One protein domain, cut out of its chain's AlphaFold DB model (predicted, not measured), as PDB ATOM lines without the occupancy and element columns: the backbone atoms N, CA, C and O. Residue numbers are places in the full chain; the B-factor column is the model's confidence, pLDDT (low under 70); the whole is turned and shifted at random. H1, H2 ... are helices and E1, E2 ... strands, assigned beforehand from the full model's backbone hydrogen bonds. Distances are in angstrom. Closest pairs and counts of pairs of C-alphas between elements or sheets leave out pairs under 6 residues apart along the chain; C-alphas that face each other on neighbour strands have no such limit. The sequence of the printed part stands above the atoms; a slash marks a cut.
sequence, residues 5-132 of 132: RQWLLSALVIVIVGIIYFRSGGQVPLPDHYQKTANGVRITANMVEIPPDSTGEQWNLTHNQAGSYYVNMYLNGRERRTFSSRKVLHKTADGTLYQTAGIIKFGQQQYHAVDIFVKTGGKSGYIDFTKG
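AT A GLANCE: This is residues 5 to 132 of the 132 residues of an uncharacterized protein of Alicyclobacillus acidoterrestris (strain ATCC 49025 / DSM 3922 / CIP 106132 / NCIMB 13137 / GD3B) (UniProt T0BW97). Two strongly twisted sheets, E1 E8 E7 E6 E5 and E2 E3 E4, make a sandwich, two sheets face to face, with their strands crossed at 57 degrees; from this body a single helix, H1, sticks out like a handle with its residues 5 to 21. The printed part has 128 residues, with one named helix and eight named strands in the order H1 E1 E2 E3 E4 E5 E6 E7 E8, of the class mixed, helices and strands. Both sheets are antiparallel throughout. The whole is only just compact, close to loose, with a radius of gyration of the C-alphas of 16.4 A, and spans 61 by 34 by 33 A, the length coming from the helix.

IN THESE COORDINATES: H1, residues 5 to 23, begins at C-alpha 5 (6.603, -8.594, 219.012) and is 26.8 A long. E1 holds residues 40 to 46 and begins at C-alpha 40 (-2.308, 32.503, 238.727). E2, residues 57 to 63, E3, residues 69 to 75, and E4, residues 78 to 84, follow, then the short E5, residues 88 to 91, 7.5 A. E6, residues 95 to 106, is 27.1 A long and bends by 82 degrees at residue 103; E7, residues 109 to 119, is 28.3 A long and bends by 56 degrees at residue 112. E8, residues 124 to 131, is 23.7 A long and ends at C-alpha 131 (-0.308, 27.625, 239.277).

HOW THE PARTS SIT: In the larger sheet E1 and E5 are the edge strands. E1 and E8 are antiparallel, with N 43 and O 127 2.9 A apart. E5 E6 E7 E8 form a meander, each strand the antiparallel neighbour of the one before; N 97 and O 90 are 2.8 A apart, N 98 and O 116 2.8 A, and N 128 and O 115 2.8 A. E2 E3 E4 are a second meander, with N 60 and O 72 2.9 A apart and N 73 and O 81 2.8 A apart. Between the sheets, the closest C-alphas of E1 and E2 are those of Ala 45 and Trp 59, 5.0 A, and those of E4 and E6 are Ser 84 and Thr 100, 5.9 A. H1 is apart from E2, E3 and E4; in it every O i to N i+4 pair is within hydrogen-bond range.

THE WHOLE: The C-alphas of Arg 5 and Ala 93 are the two farthest apart, 61.4 A. Without residues 5 to 21 the body spans 36 by 33 by 25 A. The printed part has no cut. The link from H1 to E1, 16 residues, is long; within it residues 27 to 28 pair in parallel with residues 105 to 106 of E6. Mean pLDDT of the printed part is 88.6, and residues 5 to 8 and 17 to 26 are under 70.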
ATOM      1  N   ARG A   5       6.133  -9.290 217.801       59.06
ATOM      2  CA  ARG A   5       6.603  -8.594 219.012       59.06
ATOM      3  C   ARG A   5       7.019  -7.142 218.747       59.06
ATOM      4  O   ARG A   5       6.790  -6.302 219.605       59.06
ATOM      5  N   GLN A   6       7.603  -6.846 217.582       60.22
ATOM      6  CA  GLN A   6       8.028  -5.484 217.234       60.22
ATOM      7  C   GLN A   6       6.829  -4.575 216.945       60.22
ATOM      8  O   GLN A   6       6.807  -3.453 217.430       60.22
ATOM      9  N   TRP A   7       5.798  -5.078 216.258       64.69
ATOM     10  CA  TRP A   7       4.557  -4.330 216.017       64.69
ATOM     11  C   TRP A   7       3.800  -4.004 217.309       64.69
ATOM     12  O   TRP A   7       3.354  -2.873 217.490       64.69
ATOM     13  N   LEU A   8       3.714  -4.963 218.238       69.75
ATOM     14  CA  LEU A   8       3.109  -4.743 219.556       69.75
ATOM     15  C   LEU A   8       3.886  -3.710 220.388       69.75
ATOM     16  O   LEU A   8       3.276  -2.859 221.029       69.75
ATOM     17  N   LEU A   9       5.222  -3.742 220.343       71.50
ATOM     18  CA  LEU A   9       6.076  -2.745 220.996       71.50
ATOM     19  C   LEU A   9       5.898  -1.348 220.387       71.50
ATOM     20  O   LEU A   9       5.754  -0.382 221.128       71.50
ATOM     21  N   SER A  10       5.853  -1.228 219.059       72.75
ATOM     22  CA  SER A  10       5.617   0.052 218.382       72.75
ATOM     23  C   SER A  10       4.240   0.633 218.713       72.75
ATOM     24  O   SER A  10       4.142   1.817 219.027       72.75
ATOM     25  N   ALA A  11       3.190  -0.194 218.718       73.38
ATOM     26  CA  ALA A  11       1.850   0.227 219.121       73.38
ATOM     27  C   ALA A  11       1.817   0.701 220.586       73.38
ATOM     28  O   ALA A  11       1.241   1.746 220.883       73.38
ATOM     29  N   LEU A  12       2.496  -0.013 221.489       78.75
ATOM     30  CA  LEU A  12       2.605   0.369 222.897       78.75
ATOM     31  C   LEU A  12       3.339   1.708 223.073       78.75
ATOM     32  O   LEU A  12       2.884   2.556 223.835       78.75
ATOM     33  N   VAL A  13       4.438   1.931 222.347       77.38
ATOM     34  CA  VAL A  13       5.183   3.201 222.386       77.38
ATOM     35  C   VAL A  13       4.315   4.360 221.895       77.38
ATOM     36  O   VAL A  13       4.282   5.398 222.547       77.38
ATOM     37  N   ILE A  14       3.557   4.183 220.808       73.62
ATOM     38  CA  ILE A  14       2.638   5.212 220.293       73.62
ATOM     39  C   ILE A  14       1.557   5.547 221.330       73.62
ATOM     40  O   ILE A  14       1.292   6.723 221.581       73.62
ATOM     41  N   VAL A  15       0.974   4.535 221.980       76.31
ATOM     42  CA  VAL A  15      -0.021   4.729 223.046       76.31
ATOM     43  C   VAL A  15       0.588   5.462 224.241       76.31
ATOM     44  O   VAL A  15      -0.001   6.422 224.733       76.31
ATOM     45  N   ILE A  16       1.784   5.073 224.687       72.81
ATOM     46  CA  ILE A  16       2.479   5.719 225.809       72.81
ATOM     47  C   ILE A  16       2.802   7.182 225.482       72.81
ATOM     48  O   ILE A  16       2.512   8.064 226.289       72.81
ATOM     49  N   VAL A  17       3.348   7.464 224.296       64.56
ATOM     50  CA  VAL A  17       3.641   8.834 223.847       64.56
ATOM     51  C   VAL A  17       2.355   9.659 223.754       64.56
ATOM     52  O   VAL A  17       2.329  10.796 224.221       64.56
ATOM     53  N   GLY A  18       1.266   9.071 223.247       60.06
ATOM     54  CA  GLY A  18      -0.059   9.695 223.232       60.06
ATOM     55  C   GLY A  18      -0.565  10.046 224.635       60.06
ATOM     56  O   GLY A  18      -1.006  11.171 224.867       60.06
ATOM     57  N   ILE A  19      -0.430   9.132 225.602       62.50
ATOM     58  CA  ILE A  19      -0.821   9.350 227.006       62.50
ATOM     59  C   ILE A  19       0.033  10.443 227.664       62.50
ATOM     60  O   ILE A  19      -0.502  11.298 228.375       62.50
ATOM     61  N   ILE A  20       1.348  10.454 227.428       61.44
ATOM     62  CA  ILE A  20       2.267  11.472 227.965       61.44
ATOM     63  C   ILE A  20       1.936  12.853 227.385       61.44
ATOM     64  O   ILE A  20       1.839  13.839 228.124       61.44
ATOM     65  N   TYR A  21       1.702  12.937 226.073       58.56
ATOM     66  CA  TYR A  21       1.304  14.180 225.417       58.56
ATOM     67  C   TYR A  21      -0.041  14.699 225.951       58.56
ATOM     68  O   TYR A  21      -0.194  15.893 226.220       58.56
ATOM     69  N   PHE A  22      -0.999  13.801 226.199       56.81
ATOM     70  CA  PHE A  22      -2.290  14.159 226.783       56.81
ATOM     71  C   PHE A  22      -2.160  14.663 228.229       56.81
ATOM     72  O   PHE A  22      -2.762  15.678 228.578       56.81
ATOM     73  N   ARG A  23      -1.326  14.018 229.061       58.03
ATOM     74  CA  ARG A  23      -1.111  14.413 230.468       58.03
ATOM     75  C   ARG A  23      -0.308  15.696 230.651       58.03
ATOM     76  O   ARG A  23      -0.501  16.385 231.644       58.03
ATOM     77  N   SER A  24       0.586  16.024 229.724       58.72
ATOM     78  CA  SER A  24       1.495  17.171 229.867       58.72
ATOM     79  C   SER A  24       0.867  18.537 229.557       58.72
ATOM     80  O   SER A  24       1.557  19.548 229.668       58.72
ATOM     81  N   GLY A  25      -0.412  18.598 229.172       60.41
ATOM     82  CA  GLY A  25      -1.139  19.860 228.986       60.41
ATOM     83  C   GLY A  25      -0.773  20.650 227.725       60.41
ATOM     84  O   GLY A  25      -1.504  21.560 227.352       60.41
ATOM     85  N   GLY A  26       0.248  20.233 226.965       67.12
ATOM     86  CA  GLY A  26       0.728  20.952 225.781       67.12
ATOM     87  C   GLY A  26       1.405  22.271 226.171       67.12
ATOM     88  O   GLY A  26       0.892  23.031 226.988       67.12
ATOM     89  N   GLN A  27       2.588  22.522 225.618       79.69
ATOM     90  CA  GLN A  27       3.318  23.757 225.879       79.69
ATOM     91  C   GLN A  27       2.880  24.837 224.898       79.69
ATOM     92  O   GLN A  27       2.890  24.616 223.686       79.69
ATOM     93  N   VAL A  28       2.541  26.001 225.434       82.62
ATOM     94  CA  VAL A  28       2.209  27.204 224.675       82.62
ATOM     95  C   VAL A  28       2.900  28.425 225.271       82.62
ATOM     96  O   VAL A  28       3.311  28.385 226.438       82.62
ATOM     97  N   PRO A  29       3.094  29.499 224.486       81.50
ATOM     98  CA  PRO A  29       3.482  30.779 225.061       81.50
ATOM     99  C   PRO A  29       2.441  31.232 226.092       81.50
ATOM    100  O   PRO A  29       1.295  30.792 226.066       81.50
ATOM    101  N   LEU A  30       2.870  32.067 227.035       80.62
ATOM    102  CA  LEU A  30       1.926  32.815 227.858       80.62
ATOM    103  C   LEU A  30       1.270  33.877 226.957       80.62
ATOM    104  O   LEU A  30       2.005  34.469 226.164       80.62
ATOM    105  N   PRO A  31      -0.036  34.151 227.101       81.94
ATOM    106  CA  PRO A  31      -0.700  35.180 226.313       81.94
ATOM    107  C   PRO A  31       0.006  36.521 226.445       81.94
ATOM    108  O   PRO A  31       0.436  36.884 227.541       81.94
ATOM    109  N   ASP A  32       0.034  37.303 225.370       80.50
ATOM    110  CA  ASP A  32       0.521  38.687 225.434       80.50
ATOM    111  C   ASP A  32      -0.388  39.552 226.328       80.50
ATOM    112  O   ASP A  32       0.064  40.473 227.012       80.50
ATOM    113  N   HIS A  33      -1.681  39.215 226.379       82.44
ATOM    114  CA  HIS A  33      -2.689  39.910 227.170       82.44
ATOM    115  C   HIS A  33      -3.362  38.956 228.163       82.44
ATOM    116  O   HIS A  33      -4.310  38.244 227.834       82.44
ATOM    117  N   TYR A  34      -2.899  38.981 229.412       92.06
ATOM    118  CA  TYR A  34      -3.529  38.289 230.539       92.06
ATOM    119  C   TYR A  34      -3.567  39.195 231.771       92.06
ATOM    120  O   TYR A  34      -2.772  40.124 231.919       92.06
ATOM    121  N   GLN A  35      -4.486  38.906 232.686       95.31
ATOM    122  CA  GLN A  35      -4.539  39.546 233.996       95.31
ATOM    123  C   GLN A  35      -3.908  38.616 235.035       95.31
ATOM    124  O   GLN A  35      -4.206  37.423 235.075       95.31
ATOM    125  N   LYS A  36      -3.035  39.144 235.896       93.56
ATOM    126  CA  LYS A  36      -2.530  38.389 237.051       93.56
ATOM    127  C   LYS A  36      -3.624  38.311 238.112       93.56
ATOM    128  O   LYS A  36      -4.212  39.330 238.463       93.56
ATOM    129  N   THR A  37      -3.868  37.117 238.631       92.81
ATOM    130  CA  THR A  37      -4.733  36.897 239.797       92.81
ATOM    131  C   THR A  37      -3.872  36.528 241.002       92.81
ATOM    132  O   THR A  37      -2.670  36.292 240.863       92.81
ATOM    133  N   ALA A  38      -4.468  36.456 242.195       90.00
ATOM    134  CA  ALA A  38      -3.746  36.077 243.412       90.00
ATOM    135  C   ALA A  38      -3.019  34.721 243.281       90.00
ATOM    136  O   ALA A  38      -1.913  34.565 243.788       90.00
ATOM    137  N   ASN A  39      -3.617  33.769 242.554       89.44
ATOM    138  CA  ASN A  39      -3.153  32.379 242.489       89.44
ATOM    139  C   ASN A  39      -2.689  31.941 241.086       89.44
ATOM    140  O   ASN A  39      -2.284  30.791 240.900       89.44
ATOM    141  N   GLY A  40      -2.728  32.827 240.087       94.50
ATOM    142  CA  GLY A  40      -2.308  32.503 238.727       94.50
ATOM    143  C   GLY A  40      -2.665  33.583 237.712       94.50
ATOM    144  O   GLY A  40      -2.261  34.738 237.864       94.50
ATOM    145  N   VAL A  41      -3.354  33.197 236.640       95.44
ATOM    146  CA  VAL A  41      -3.648  34.080 235.505       95.44
ATOM    147  C   VAL A  41      -5.099  33.965 235.067       95.44
ATOM    148  O   VAL A  41      -5.706  32.901 235.153       95.44
ATOM    149  N   ARG A  42      -5.631  35.073 234.564       97.38
ATOM    150  CA  ARG A  42      -6.944  35.186 233.943       97.38
ATOM    151  C   ARG A  42      -6.771  35.572 232.490       97.38
ATOM    152  O   ARG A  42      -6.076  36.545 232.186       97.38
ATOM    153  N   ILE A  43      -7.436  34.840 231.609       96.56
ATOM    154  CA  ILE A  43      -7.382  35.071 230.170       96.56
ATOM    155  C   ILE A  43      -8.781  35.391 229.672       96.56
ATOM    156  O   ILE A  43      -9.720  34.623 229.883       96.56
ATOM    157  N   THR A  44      -8.921  36.541 229.022       96.75
ATOM    158  CA  THR A  44     -10.181  36.959 228.405       96.75
ATOM    159  C   THR A  44     -10.469  36.092 227.185       96.75
ATOM    160  O   THR A  44      -9.587  35.870 226.360       96.75
ATOM    161  N   ALA A  45     -11.715  35.650 227.044       96.25
ATOM    162  CA  ALA A  45     -12.178  34.905 225.881       96.25
ATOM    163  C   ALA A  45     -13.425  35.575 225.303       96.25
ATOM    164  O   ALA A  45     -14.331  35.975 226.040       96.25
ATOM    165  N   ASN A  46     -13.475  35.690 223.979       96.06
ATOM    166  CA  ASN A  46     -14.610  36.260 223.261       96.06
ATOM    167  C   ASN A  46     -15.141  35.249 222.252       96.06
ATOM    168  O   ASN A  46     -14.393  34.421 221.742       96.06
ATOM    169  N   MET A  47     -16.431  35.328 221.961       95.69
ATOM    170  CA  MET A  47     -17.049  34.545 220.902       95.69
ATOM    171  C   MET A  47     -16.743  35.207 219.565       95.69
ATOM    172  O   MET A  47     -17.426  36.138 219.140       95.69
ATOM    173  N   VAL A  48     -15.667  34.747 218.945       92.88
ATOM    174  CA  VAL A  48     -15.154  35.249 217.671       92.88
ATOM    175  C   VAL A  48     -14.709  34.063 216.837       92.88
ATOM    176  O   VAL A  48     -14.087  33.140 217.351       92.88
ATOM    177  N   GLU A  49     -15.048  34.058 215.554       91.44
ATOM    178  CA  GLU A  49     -14.504  33.067 214.632       91.44
ATOM    179  C   GLU A  49     -12.993  33.276 214.496       91.44
ATOM    180  O   GLU A  49     -12.539  34.407 214.338       91.44
ATOM    181  N   ILE A  50     -12.218  32.194 214.594       90.62
ATOM    182  CA  ILE A  50     -10.762  32.239 214.450       90.62
ATOM    183  C   ILE A  50     -10.396  31.722 213.056       90.62
ATOM    184  O   ILE A  50     -10.515  30.516 212.821       90.62
ATOM    185  N   PRO A  51      -9.949  32.595 212.133       90.75
ATOM    186  CA  PRO A  51      -9.515  32.180 210.806       90.75
ATOM    187  C   PRO A  51      -8.361  31.161 210.855       90.75
ATOM    188  O   PRO A  51      -7.463  31.307 211.695       90.75
ATOM    189  N   PRO A  52      -8.319  30.165 209.949       89.69
ATOM    190  CA  PRO A  52      -7.244  29.167 209.901       89.69
ATOM    191  C   PRO A  52      -5.843  29.741 209.642       89.69
ATOM    192  O   PRO A  52      -4.846  29.096 209.965       89.69
ATOM    193  N   ASP A  53      -5.766  30.926 209.043       92.50
ATOM    194  CA  ASP A  53      -4.548  31.681 208.743       92.50
ATOM    195  C   ASP A  53      -4.169  32.686 209.843       92.50
ATOM    196  O   ASP A  53      -3.173  33.399 209.711       92.50
ATOM    197  N   SER A  54      -4.917  32.721 210.953       90.12
ATOM    198  CA  SER A  54      -4.582  33.570 212.096       90.12
ATOM    199  C   SER A  54      -3.194  33.250 212.633       90.12
ATOM    200  O   SER A  54      -2.793  32.091 212.737       90.12
ATOM    201  N   THR A  55      -2.469  34.281 213.047       88.56
ATOM    202  CA  THR A  55      -1.150  34.148 213.667       88.56
ATOM    203  C   THR A  55      -1.220  34.420 215.160       88.56
ATOM    204  O   THR A  55      -2.000  35.260 215.603       88.56
ATOM    205  N   GLY A  56      -0.345  33.773 215.926       87.44
ATOM    206  CA  GLY A  56      -0.241  33.999 217.361       87.44
ATOM    207  C   GLY A  56      -1.282  33.228 218.163       87.44
ATOM    208  O   GLY A  56      -1.872  32.252 217.692       87.44
ATOM    209  N   GLU A  57      -1.428  33.632 219.417       90.12
ATOM    210  CA  GLU A  57      -2.307  32.991 220.387       90.12
ATOM    211  C   GLU A  57      -3.657  33.710 220.459       90.12
ATOM    212  O   GLU A  57      -3.719  34.937 220.523       90.12
ATOM    213  N   GLN A  58      -4.746  32.941 220.458       92.12
ATOM    214  CA  GLN A  58      -6.104  33.466 220.547       92.12
ATOM    215  C   GLN A  58      -6.987  32.572 221.420       92.12
ATOM    216  O   GLN A  58      -6.844  31.348 221.430       92.12
ATOM    217  N   TRP A  59      -7.944  33.189 222.114       94.38
ATOM    218  CA  TRP A  59      -8.883  32.505 223.001       94.38
ATOM    219  C   TRP A  59     -10.321  32.776 222.592       94.38
ATOM    220  O   TRP A  59     -10.790  33.918 222.588       94.38
ATOM    221  N   ASN A  60     -11.024  31.697 222.276       95.88
ATOM    222  CA  ASN A  60     -12.381  31.721 221.769       95.88
ATOM    223  C   ASN A  60     -13.347  31.144 222.807       95.88
ATOM    224  O   ASN A  60     -13.123  30.053 223.331       95.88
ATOM    225  N   LEU A  61     -14.426  31.871 223.087       97.50
ATOM    226  CA  LEU A  61     -15.569  31.374 223.840       97.50
ATOM    227  C   LEU A  61     -16.635  30.838 222.877       97.50
ATOM    228  O   LEU A  61     -17.216  31.589 222.101       97.50
ATOM    229  N   THR A  62     -16.976  29.560 223.003       96.75
ATOM    230  CA  THR A  62     -18.050  28.926 222.227       96.75
ATOM    231  C   THR A  62     -19.061  28.249 223.145       96.75
ATOM    232  O   THR A  62     -18.836  28.112 224.350       96.75
ATOM    233  N   HIS A  63     -20.192  27.818 222.593       95.44
ATOM    234  CA  HIS A  63     -21.112  26.920 223.282       95.44
ATOM    235  C   HIS A  63     -21.675  25.879 222.318       95.44
ATOM    236  O   HIS A  63     -21.758  26.106 221.111       95.44
ATOM    237  N   ASN A  64     -22.084  24.732 222.853       93.12
ATOM    238  CA  ASN A  64     -22.813  23.729 222.082       93.12
ATOM    239  C   ASN A  64     -24.330  24.017 222.087       93.12
ATOM    240  O   ASN A  64     -24.812  24.947 222.741       93.12
ATOM    241  N   GLN A  65     -25.099  23.190 221.373       89.56
ATOM    242  CA  GLN A  65     -26.567  23.274 221.346       89.56
ATOM    243  C   GLN A  65     -27.218  22.954 222.703       89.56
ATOM    244  O   GLN A  65     -28.316  23.423 222.979       89.56
ATOM    245  N   ALA A  66     -26.532  22.200 223.568       89.38
ATOM    246  CA  ALA A  66     -26.978  21.895 224.926       89.38
ATOM    247  C   ALA A  66     -26.697  23.035 225.932       89.38
ATOM    248  O   ALA A  66     -27.001  22.898 227.115       89.38
ATOM    249  N   GLY A  67     -26.106  24.152 225.488       88.31
ATOM    250  CA  GLY A  67     -25.801  25.316 226.321       88.31
ATOM    251  C   GLY A  67     -24.541  25.184 227.183       88.31
ATOM    252  O   GLY A  67     -24.288  26.047 228.021       88.31
ATOM    253  N   SER A  68     -23.732  24.136 226.996       93.62
ATOM    254  CA  SER A  68     -22.417  24.044 227.637       93.62
ATOM    255  C   SER A  68     -21.444  24.987 226.942       93.62
ATOM    256  O   SER A  68     -21.296  24.933 225.722       93.62
ATOM    257  N   TYR A  69     -20.760  25.817 227.724       97.25
ATOM    258  CA  TYR A  69     -19.725  26.724 227.240       97.25
ATOM    259  C   TYR A  69     -18.357  26.048 227.188       97.25
ATOM    260  O   TYR A  69     -18.049  25.189 228.021       97.25
ATOM    261  N   TYR A  70     -17.530  26.483 226.246       97.31
ATOM    262  CA  TYR A  70     -16.157  26.034 226.059       97.31
ATOM    263  C   TYR A  70     -15.254  27.236 225.830       97.31
ATOM    264  O   TYR A  70     -15.627  28.175 225.127       97.31
ATOM    265  N   VAL A  71     -14.058  27.185 226.402       97.44
ATOM    266  CA  VAL A  71     -12.992  28.135 226.108       97.44
ATOM    267  C   VAL A  71     -11.892  27.386 225.368       97.44
ATOM    268  O   VAL A  71     -11.292  26.456 225.908       97.44
ATOM    269  N   ASN A  72     -11.661  27.780 224.123       95.31
ATOM    270  CA  ASN A  72     -10.761  27.118 223.191       95.31
ATOM    271  C   ASN A  72      -9.549  28.017 222.958       95.31
ATOM    272  O   ASN A  72      -9.703  29.199 222.648       95.31
ATOM    273  N   MET A  73      -8.350  27.460 223.085       93.56
ATOM    274  CA  MET A  73      -7.109  28.145 222.756       93.56
ATOM    275  C   MET A  73      -6.619  27.708 221.383       93.56
ATOM    276  O   MET A  73      -6.436  26.516 221.110       93.56
ATOM    277  N   TYR A  74      -6.381  28.709 220.550       92.56
ATOM    278  CA  TYR A  74      -5.828  28.598 219.217       92.56
ATOM    279  C   TYR A  74      -4.396  29.121 219.224       92.56
ATOM    280  O   TYR A  74      -4.093  30.140 219.842       92.56
ATOM    281  N   LEU A  75      -3.521  28.422 218.508       90.75
ATOM    282  CA  LEU A  75      -2.170  28.880 218.219       90.75
ATOM    283  C   LEU A  75      -1.927  28.750 216.721       90.75
ATOM    284  O   LEU A  75      -1.926  27.634 216.193       90.75
ATOM    285  N   ASN A  76      -1.690  29.882 216.064       90.38
ATOM    286  CA  ASN A  76      -1.521  29.983 214.616       90.38
ATOM    287  C   ASN A  76      -2.704  29.351 213.854       90.38
ATOM    288  O   ASN A  76      -2.516  28.407 213.082       90.38
ATOM    289  N   GLY A  77      -3.929  29.776 214.190       89.38
ATOM    290  CA  GLY A  77      -5.170  29.334 213.540       89.38
ATOM    291  C   GLY A  77      -5.582  27.890 213.843       89.38
ATOM    292  O   GLY A  77      -6.603  27.415 213.354       89.38
ATOM    293  N   ARG A  78      -4.813  27.167 214.669       89.69
ATOM    294  CA  ARG A  78      -5.085  25.769 215.026       89.69
ATOM    295  C   ARG A  78      -5.478  25.643 216.483       89.69
ATOM    296  O   ARG A  78      -4.722  26.055 217.363       89.69
ATOM    297  N   GLU A  79      -6.609  24.997 216.734       90.62
ATOM    298  CA  GLU A  79      -7.024  24.645 218.088       90.62
ATOM    299  C   GLU A  79      -5.973  23.736 218.740       90.62
ATOM    300  O   GLU A  79      -5.527  22.735 218.170       90.62
ATOM    301  N   ARG A  80      -5.535  24.109 219.943       89.88
ATOM    302  CA  ARG A  80      -4.557  23.353 220.735       89.88
ATOM    303  C   ARG A  80      -5.180  22.745 221.974       89.88
ATOM    304  O   ARG A  80      -4.799  21.639 222.362       89.88
ATOM    305  N   ARG A  81      -6.080  23.481 222.625       91.50
ATOM    306  CA  ARG A  81      -6.709  23.083 223.886       91.50
ATOM    307  C   ARG A  81      -8.122  23.618 223.991       91.50
ATOM    308  O   ARG A  81      -8.394  24.728 223.557       91.50
ATOM    309  N   THR A  82      -8.954  22.837 224.664       94.38
ATOM    310  CA  THR A  82     -10.366  23.128 224.884       94.38
ATOM    311  C   THR A  82     -10.703  22.834 226.334       94.38
ATOM    312  O   THR A  82     -10.417  21.749 226.846       94.38
ATOM    313  N   PHE A  83     -11.292  23.819 227.000       96.06
ATOM    314  CA  PHE A  83     -11.703  23.758 228.395       96.06
ATOM    315  C   PHE A  83     -13.223  23.836 228.449       96.06
ATOM    316  O   PHE A  83     -13.804  24.860 228.095       96.06
ATOM    317  N   SER A  84     -13.883  22.760 228.882       96.88
ATOM    318  CA  SER A  84     -15.343  22.758 228.997       96.88
ATOM    319  C   SER A  84     -15.787  23.315 230.342       96.88
ATOM    320  O   SER A  84     -15.246  22.964 231.394       96.88
ATOM    321  N   SER A  85     -16.851  24.108 230.317       96.75
ATOM    322  CA  SER A  85     -17.672  24.323 231.504       96.75
ATOM    323  C   SER A  85     -18.219  22.982 232.002       96.75
ATOM    324  O   SER A  85     -18.454  22.048 231.225       96.75
ATOM    325  N   ARG A  86     -18.359  22.864 233.321       94.81
ATOM    326  CA  ARG A  86     -18.874  21.664 233.987       94.81
ATOM    327  C   ARG A  86     -20.073  22.022 234.851       94.81
ATOM    328  O   ARG A  86     -21.210  21.920 234.413       94.81
ATOM    329  N   LYS A  87     -19.817  22.464 236.080       95.94
ATOM    330  CA  LYS A  87     -20.842  22.782 237.075       95.94
ATOM    331  C   LYS A  87     -20.991  24.291 237.201       95.94
ATOM    332  O   LYS A  87     -19.986  24.983 237.314       95.94
ATOM    333  N   VAL A  88     -22.223  24.798 237.248       97.44
ATOM    334  CA  VAL A  88     -22.478  26.191 237.644       97.44
ATOM    335  C   VAL A  88     -22.102  26.354 239.115       97.44
ATOM    336  O   VAL A  88     -22.654  25.669 239.977       97.44
ATOM    337  N   LEU A  89     -21.157  27.247 239.394       97.06
ATOM    338  CA  LEU A  89     -20.753  27.603 240.752       97.06
ATOM    339  C   LEU A  89     -21.575  28.777 241.271       97.06
ATOM    340  O   LEU A  89     -22.070  28.740 242.394       97.06
ATOM    341  N   HIS A  90     -21.742  29.809 240.443       95.62
ATOM    342  CA  HIS A  90     -22.466  31.015 240.820       95.62
ATOM    343  C   HIS A  90     -23.093  31.697 239.601       95.62
ATOM    344  O   HIS A  90     -22.566  31.610 238.492       95.62
ATOM    345  N   LYS A  91     -24.213  32.394 239.805       97.12
ATOM    346  CA  LYS A  91     -24.908  33.161 238.768       97.12
ATOM    347  C   LYS A  91     -25.284  34.531 239.321       97.12
ATOM    348  O   LYS A  91     -25.959  34.608 240.343       97.12
ATOM    349  N   THR A  92     -24.852  35.584 238.639       96.38
ATOM    350  CA  THR A  92     -25.106  36.989 238.982       96.38
ATOM    351  C   THR A  92     -25.803  37.704 237.826       96.38
ATOM    352  O   THR A  92     -26.031  37.124 236.764       96.38
ATOM    353  N   ALA A  93     -26.127  38.986 238.020       96.25
ATOM    354  CA  ALA A  93     -26.580  39.858 236.938       96.25
ATOM    355  C   ALA A  93     -25.506  40.058 235.848       96.25
ATOM    356  O   ALA A  93     -25.844  40.243 234.678       96.25
ATOM    357  N   ASP A  94     -24.223  39.964 236.212       96.69
ATOM    358  CA  ASP A  94     -23.098  40.171 235.295       96.69
ATOM    359  C   ASP A  94     -22.773  38.937 234.451       96.69
ATOM    360  O   ASP A  94     -22.171  39.063 233.382       96.69
ATOM    361  N   GLY A  95     -23.131  37.739 234.922       97.75
ATOM    362  CA  GLY A  95     -22.836  36.500 234.216       97.75
ATOM    363  C   GLY A  95     -22.953  35.235 235.059       97.75
ATOM    364  O   GLY A  95     -23.534  35.209 236.141       97.75
ATOM    365  N   THR A  96     -22.408  34.140 234.536       98.25
ATOM    366  CA  THR A  96     -22.389  32.828 235.193       98.25
ATOM    367  C   THR A  96     -20.957  32.323 235.306       98.25
ATOM    368  O   THR A  96     -20.223  32.303 234.319       98.25
ATOM    369  N   LEU A  97     -20.573  31.909 236.511       98.19
ATOM    370  CA  LEU A  97     -19.301  31.262 236.802       98.19
ATOM    371  C   LEU A  97     -19.496  29.746 236.792       98.19
ATOM    372  O   LEU A  97     -20.340  29.206 237.513       98.19
ATOM    373  N   TYR A  98     -18.694  29.066 235.989       98.12
ATOM    374  CA  TYR A  98     -18.671  27.622 235.846       98.12
ATOM    375  C   TYR A  98     -17.340  27.083 236.342       98.12
ATOM    376  O   TYR A  98     -16.289  27.634 236.038       98.12
ATOM    377  N   GLN A  99     -17.384  25.933 236.997       97.81
ATOM    378  CA  GLN A  99     -16.203  25.121 237.213       97.81
ATOM    379  C   GLN A  99     -15.700  24.587 235.869       97.81
ATOM    380  O   GLN A  99     -16.495  24.135 235.037       97.81
ATOM    381  N   THR A 100     -14.386  24.557 235.690       97.19
ATOM    382  CA  THR A 100     -13.711  23.838 234.606       97.19
ATOM    383  C   THR A 100     -12.601  22.957 235.176       97.19
ATOM    384  O   THR A 100     -12.349  22.937 236.379       97.19
ATOM    385  N   ALA A 101     -11.974  22.153 234.324       94.38
ATOM    386  CA  ALA A 101     -10.701  21.539 234.657       94.38
ATOM    387  C   ALA A 101      -9.885  21.298 233.393       94.38
ATOM    388  O   ALA A 101     -10.418  21.125 232.296       94.38
ATOM    389  N   GLY A 102      -8.579  21.215 233.575       92.12
ATOM    390  CA  GLY A 102      -7.622  20.980 232.511       92.12
ATOM    391  C   GLY A 102      -6.247  21.433 232.962       92.12
ATOM    392  O   GLY A 102      -6.115  22.124 233.971       92.12
ATOM    393  N   ILE A 103      -5.226  21.022 232.221       92.75
ATOM    394  CA  ILE A 103      -3.841  21.409 232.476       92.75
ATOM    395  C   ILE A 103      -3.313  22.078 231.216       92.75
ATOM    396  O   ILE A 103      -3.542  21.584 230.111       92.75
ATOM    397  N   ILE A 104      -2.591  23.178 231.393       90.94
ATOM    398  CA  ILE A 104      -1.862  23.867 230.332       90.94
ATOM    399  C   ILE A 104      -0.484  24.273 230.839       90.94
ATOM    400  O   ILE A 104      -0.307  24.531 232.030       90.94
ATOM    401  N   LYS A 105       0.508  24.306 229.950       91.25
ATOM    402  CA  LYS A 105       1.835  24.828 230.278       91.25
ATOM    403  C   LYS A 105       2.069  26.127 229.529       91.25
ATOM    404  O   LYS A 105       2.183  26.108 228.307       91.25
ATOM    405  N   PHE A 106       2.176  27.224 230.273       88.75
ATOM    406  CA  PHE A 106       2.635  28.505 229.746       88.75
ATOM    407  C   PHE A 106       4.151  28.582 229.938       88.75
ATOM    408  O   PHE A 106       4.650  28.715 231.060       88.75
ATOM    409  N   GLY A 107       4.905  28.414 228.851       85.88
ATOM    410  CA  GLY A 107       6.351  28.205 228.929       85.88
ATOM    411  C   GLY A 107       6.689  26.935 229.722       85.88
ATOM    412  O   GLY A 107       6.227  25.849 229.383       85.88
ATOM    413  N   GLN A 108       7.504  27.060 230.773       85.56
ATOM    414  CA  GLN A 108       7.856  25.936 231.658       85.56
ATOM    415  C   GLN A 108       6.912  25.779 232.861       85.56
ATOM    416  O   GLN A 108       6.992  24.776 233.568       85.56
ATOM    417  N   GLN A 109       6.009  26.735 233.095       90.94
ATOM    418  CA  GLN A 109       5.120  26.717 234.252       90.94
ATOM    419  C   GLN A 109       3.816  25.991 233.920       90.94
ATOM    420  O   GLN A 109       3.125  26.327 232.958       90.94
ATOM    421  N   GLN A 110       3.458  25.020 234.758       92.81
ATOM    422  CA  GLN A 110       2.172  24.341 234.685       92.81
ATOM    423  C   GLN A 110       1.081  25.161 235.375       92.81
ATOM    424  O   GLN A 110       1.298  25.744 236.441       92.81
ATOM    425  N   TYR A 111      -0.097  25.155 234.765       94.44
ATOM    426  CA  TYR A 111      -1.303  25.774 235.275       94.44
ATOM    427  C   TYR A 111      -2.492  24.818 235.184       94.44
ATOM    428  O   TYR A 111      -2.601  24.022 234.247       94.44
ATOM    429  N   HIS A 112      -3.403  24.943 236.140       95.75
ATOM    430  CA  HIS A 112      -4.673  24.235 236.181       95.75
ATOM    431  C   HIS A 112      -5.803  25.205 235.872       95.75
ATOM    432  O   HIS A 112      -5.916  26.243 236.516       95.75
ATOM    433  N   ALA A 113      -6.644  24.869 234.896       96.25
ATOM    434  CA  ALA A 113      -7.884  25.603 234.670       96.25
ATOM    435  C   ALA A 113      -8.828  25.348 235.847       96.25
ATOM    436  O   ALA A 113      -9.048  24.186 236.197       96.25
ATOM    437  N   VAL A 114      -9.379  26.408 236.436       97.06
ATOM    438  CA  VAL A 114     -10.259  26.298 237.610       97.06
ATOM    439  C   VAL A 114     -11.675  26.754 237.302       97.06
ATOM    440  O   VAL A 114     -12.612  25.981 237.501       97.06
ATOM    441  N   ASP A 115     -11.825  27.935 236.700       97.50
ATOM    442  CA  ASP A 115     -13.131  28.541 236.462       97.50
ATOM    443  C   ASP A 115     -13.247  29.137 235.056       97.50
ATOM    444  O   ASP A 115     -12.283  29.647 234.491       97.50
ATOM    445  N   ILE A 116     -14.453  29.085 234.496       98.19
ATOM    446  CA  ILE A 116     -14.860  29.823 233.301       98.19
ATOM    447  C   ILE A 116     -15.982  30.757 233.719       98.19
ATOM    448  O   ILE A 116     -17.037  30.309 234.164       98.19
ATOM    449  N   PHE A 117     -15.794  32.055 233.535       98.25
ATOM    450  CA  PHE A 117     -16.864  33.027 233.676       98.25
ATOM    451  C   PHE A 117     -17.383  33.430 232.307       98.25
ATOM    452  O   PHE A 117     -16.610  33.789 231.422       98.25
ATOM    453  N   VAL A 118     -18.701  33.437 232.160       98.25
ATOM    454  CA  VAL A 118     -19.387  33.883 230.949       98.25
ATOM    455  C   VAL A 118     -20.265  35.068 231.304       98.25
ATOM    456  O   VAL A 118     -21.165  34.936 232.134       98.25
ATOM    457  N   LYS A 119     -20.023  36.218 230.670       98.12
ATOM    458  CA  LYS A 119     -20.847  37.414 230.858       98.12
ATOM    459  C   LYS A 119     -22.277  37.183 230.386       98.12
ATOM    460  O   LYS A 119     -22.538  36.383 229.481       98.12
ATOM    461  N   THR A 120     -23.202  37.949 230.951       96.38
ATOM    462  CA  THR A 120     -24.582  38.030 230.471       96.38
ATOM    463  C   THR A 120     -24.599  38.320 228.967       96.38
ATOM    464  O   THR A 120     -23.884  39.192 228.473       96.38
ATOM    465  N   GLY A 121     -25.371  37.527 228.220       93.50
ATOM    466  CA  GLY A 121     -25.390  37.538 226.754       93.50
ATOM    467  C   GLY A 121     -24.480  36.501 226.084       93.50
ATOM    468  O   GLY A 121     -24.592  36.314 224.879       93.50
ATOM    469  N   GLY A 122     -23.608  35.805 226.824       94.25
ATOM    470  CA  GLY A 122     -22.924  34.593 226.344       94.25
ATOM    471  C   GLY A 122     -21.791  34.804 225.332       94.25
ATOM    472  O   GLY A 122     -21.202  33.831 224.878       94.25
ATOM    473  N   LYS A 123     -21.472  36.054 224.973       96.50
ATOM    474  CA  LYS A 123     -20.513  36.388 223.899       96.50
ATOM    475  C   LYS A 123     -19.097  36.708 224.372       96.50
ATOM    476  O   LYS A 123     -18.197  36.857 223.555       96.50
ATOM    477  N   SER A 124     -18.888  36.875 225.672       97.56
ATOM    478  CA  SER A 124     -17.574  37.196 226.233       97.56
ATOM    479  C   SER A 124     -17.451  36.675 227.654       97.56
ATOM    480  O   SER A 124     -18.448  36.375 228.314       97.56
ATOM    481  N   GLY A 125     -16.221  36.560 228.127       97.62
ATOM    482  CA  GLY A 125     -15.935  35.960 229.411       97.62
ATOM    483  C   GLY A 125     -14.447  35.905 229.698       97.62
ATOM    484  O   GLY A 125     -13.644  36.620 229.094       97.62
ATOM    485  N   TYR A 126     -14.088  35.040 230.631       97.75
ATOM    486  CA  TYR A 126     -12.704  34.713 230.917       97.75
ATOM    487  C   TYR A 126     -12.584  33.281 231.424       97.75
ATOM    488  O   TYR A 126     -13.556  32.678 231.881       97.75
ATOM    489  N   ILE A 127     -11.368  32.760 231.368       97.81
ATOM    490  CA  ILE A 127     -10.962  31.529 232.031       97.81
ATOM    491  C   ILE A 127      -9.855  31.848 233.035       97.81
ATOM    492  O   ILE A 127      -8.918  32.591 232.730       97.81
ATOM    493  N   ASP A 128      -9.988  31.296 234.236       97.56
ATOM    494  CA  ASP A 128      -9.008  31.417 235.305       97.56
ATOM    495  C   ASP A 128      -8.163  30.156 235.409       97.56
ATOM    496  O   ASP A 128      -8.647  29.020 235.340       97.56
ATOM    497  N   PHE A 129      -6.877  30.387 235.628       96.69
ATOM    498  CA  PHE A 129      -5.866  29.373 235.815       96.69
ATOM    499  C   PHE A 129      -5.121  29.612 237.121       96.69
ATOM    500  O   PHE A 129      -4.705  30.735 237.411       96.69
ATOM    501  N   THR A 130      -4.873  28.549 237.878       96.81
ATOM    502  CA  THR A 130      -3.999  28.569 239.055       96.81
ATOM    503  C   THR A 130      -2.679  27.884 238.748       96.81
ATOM    504  O   THR A 130      -2.619  26.981 237.912       96.81
ATOM    505  N   LYS A 131      -1.596  28.320 239.390       93.25
ATOM    506  CA  LYS A 131      -0.308  27.625 239.277       93.25
ATOM    507  C   LYS A 131      -0.426  26.221 239.878       93.25
ATOM    508  O   LYS A 131      -1.006  26.069 240.953       93.25
ATOM    509  N   GLY A 132       0.079  25.229 239.144       84.00
ATOM    510  CA  GLY A 132       0.226  23.846 239.611       84.00
ATOM    511  C   GLY A 132       1.538  23.584 240.318       84.00
ATOM    512  O   GLY A 132       2.434  24.457 240.236       84.00
TER     513      GLY A 132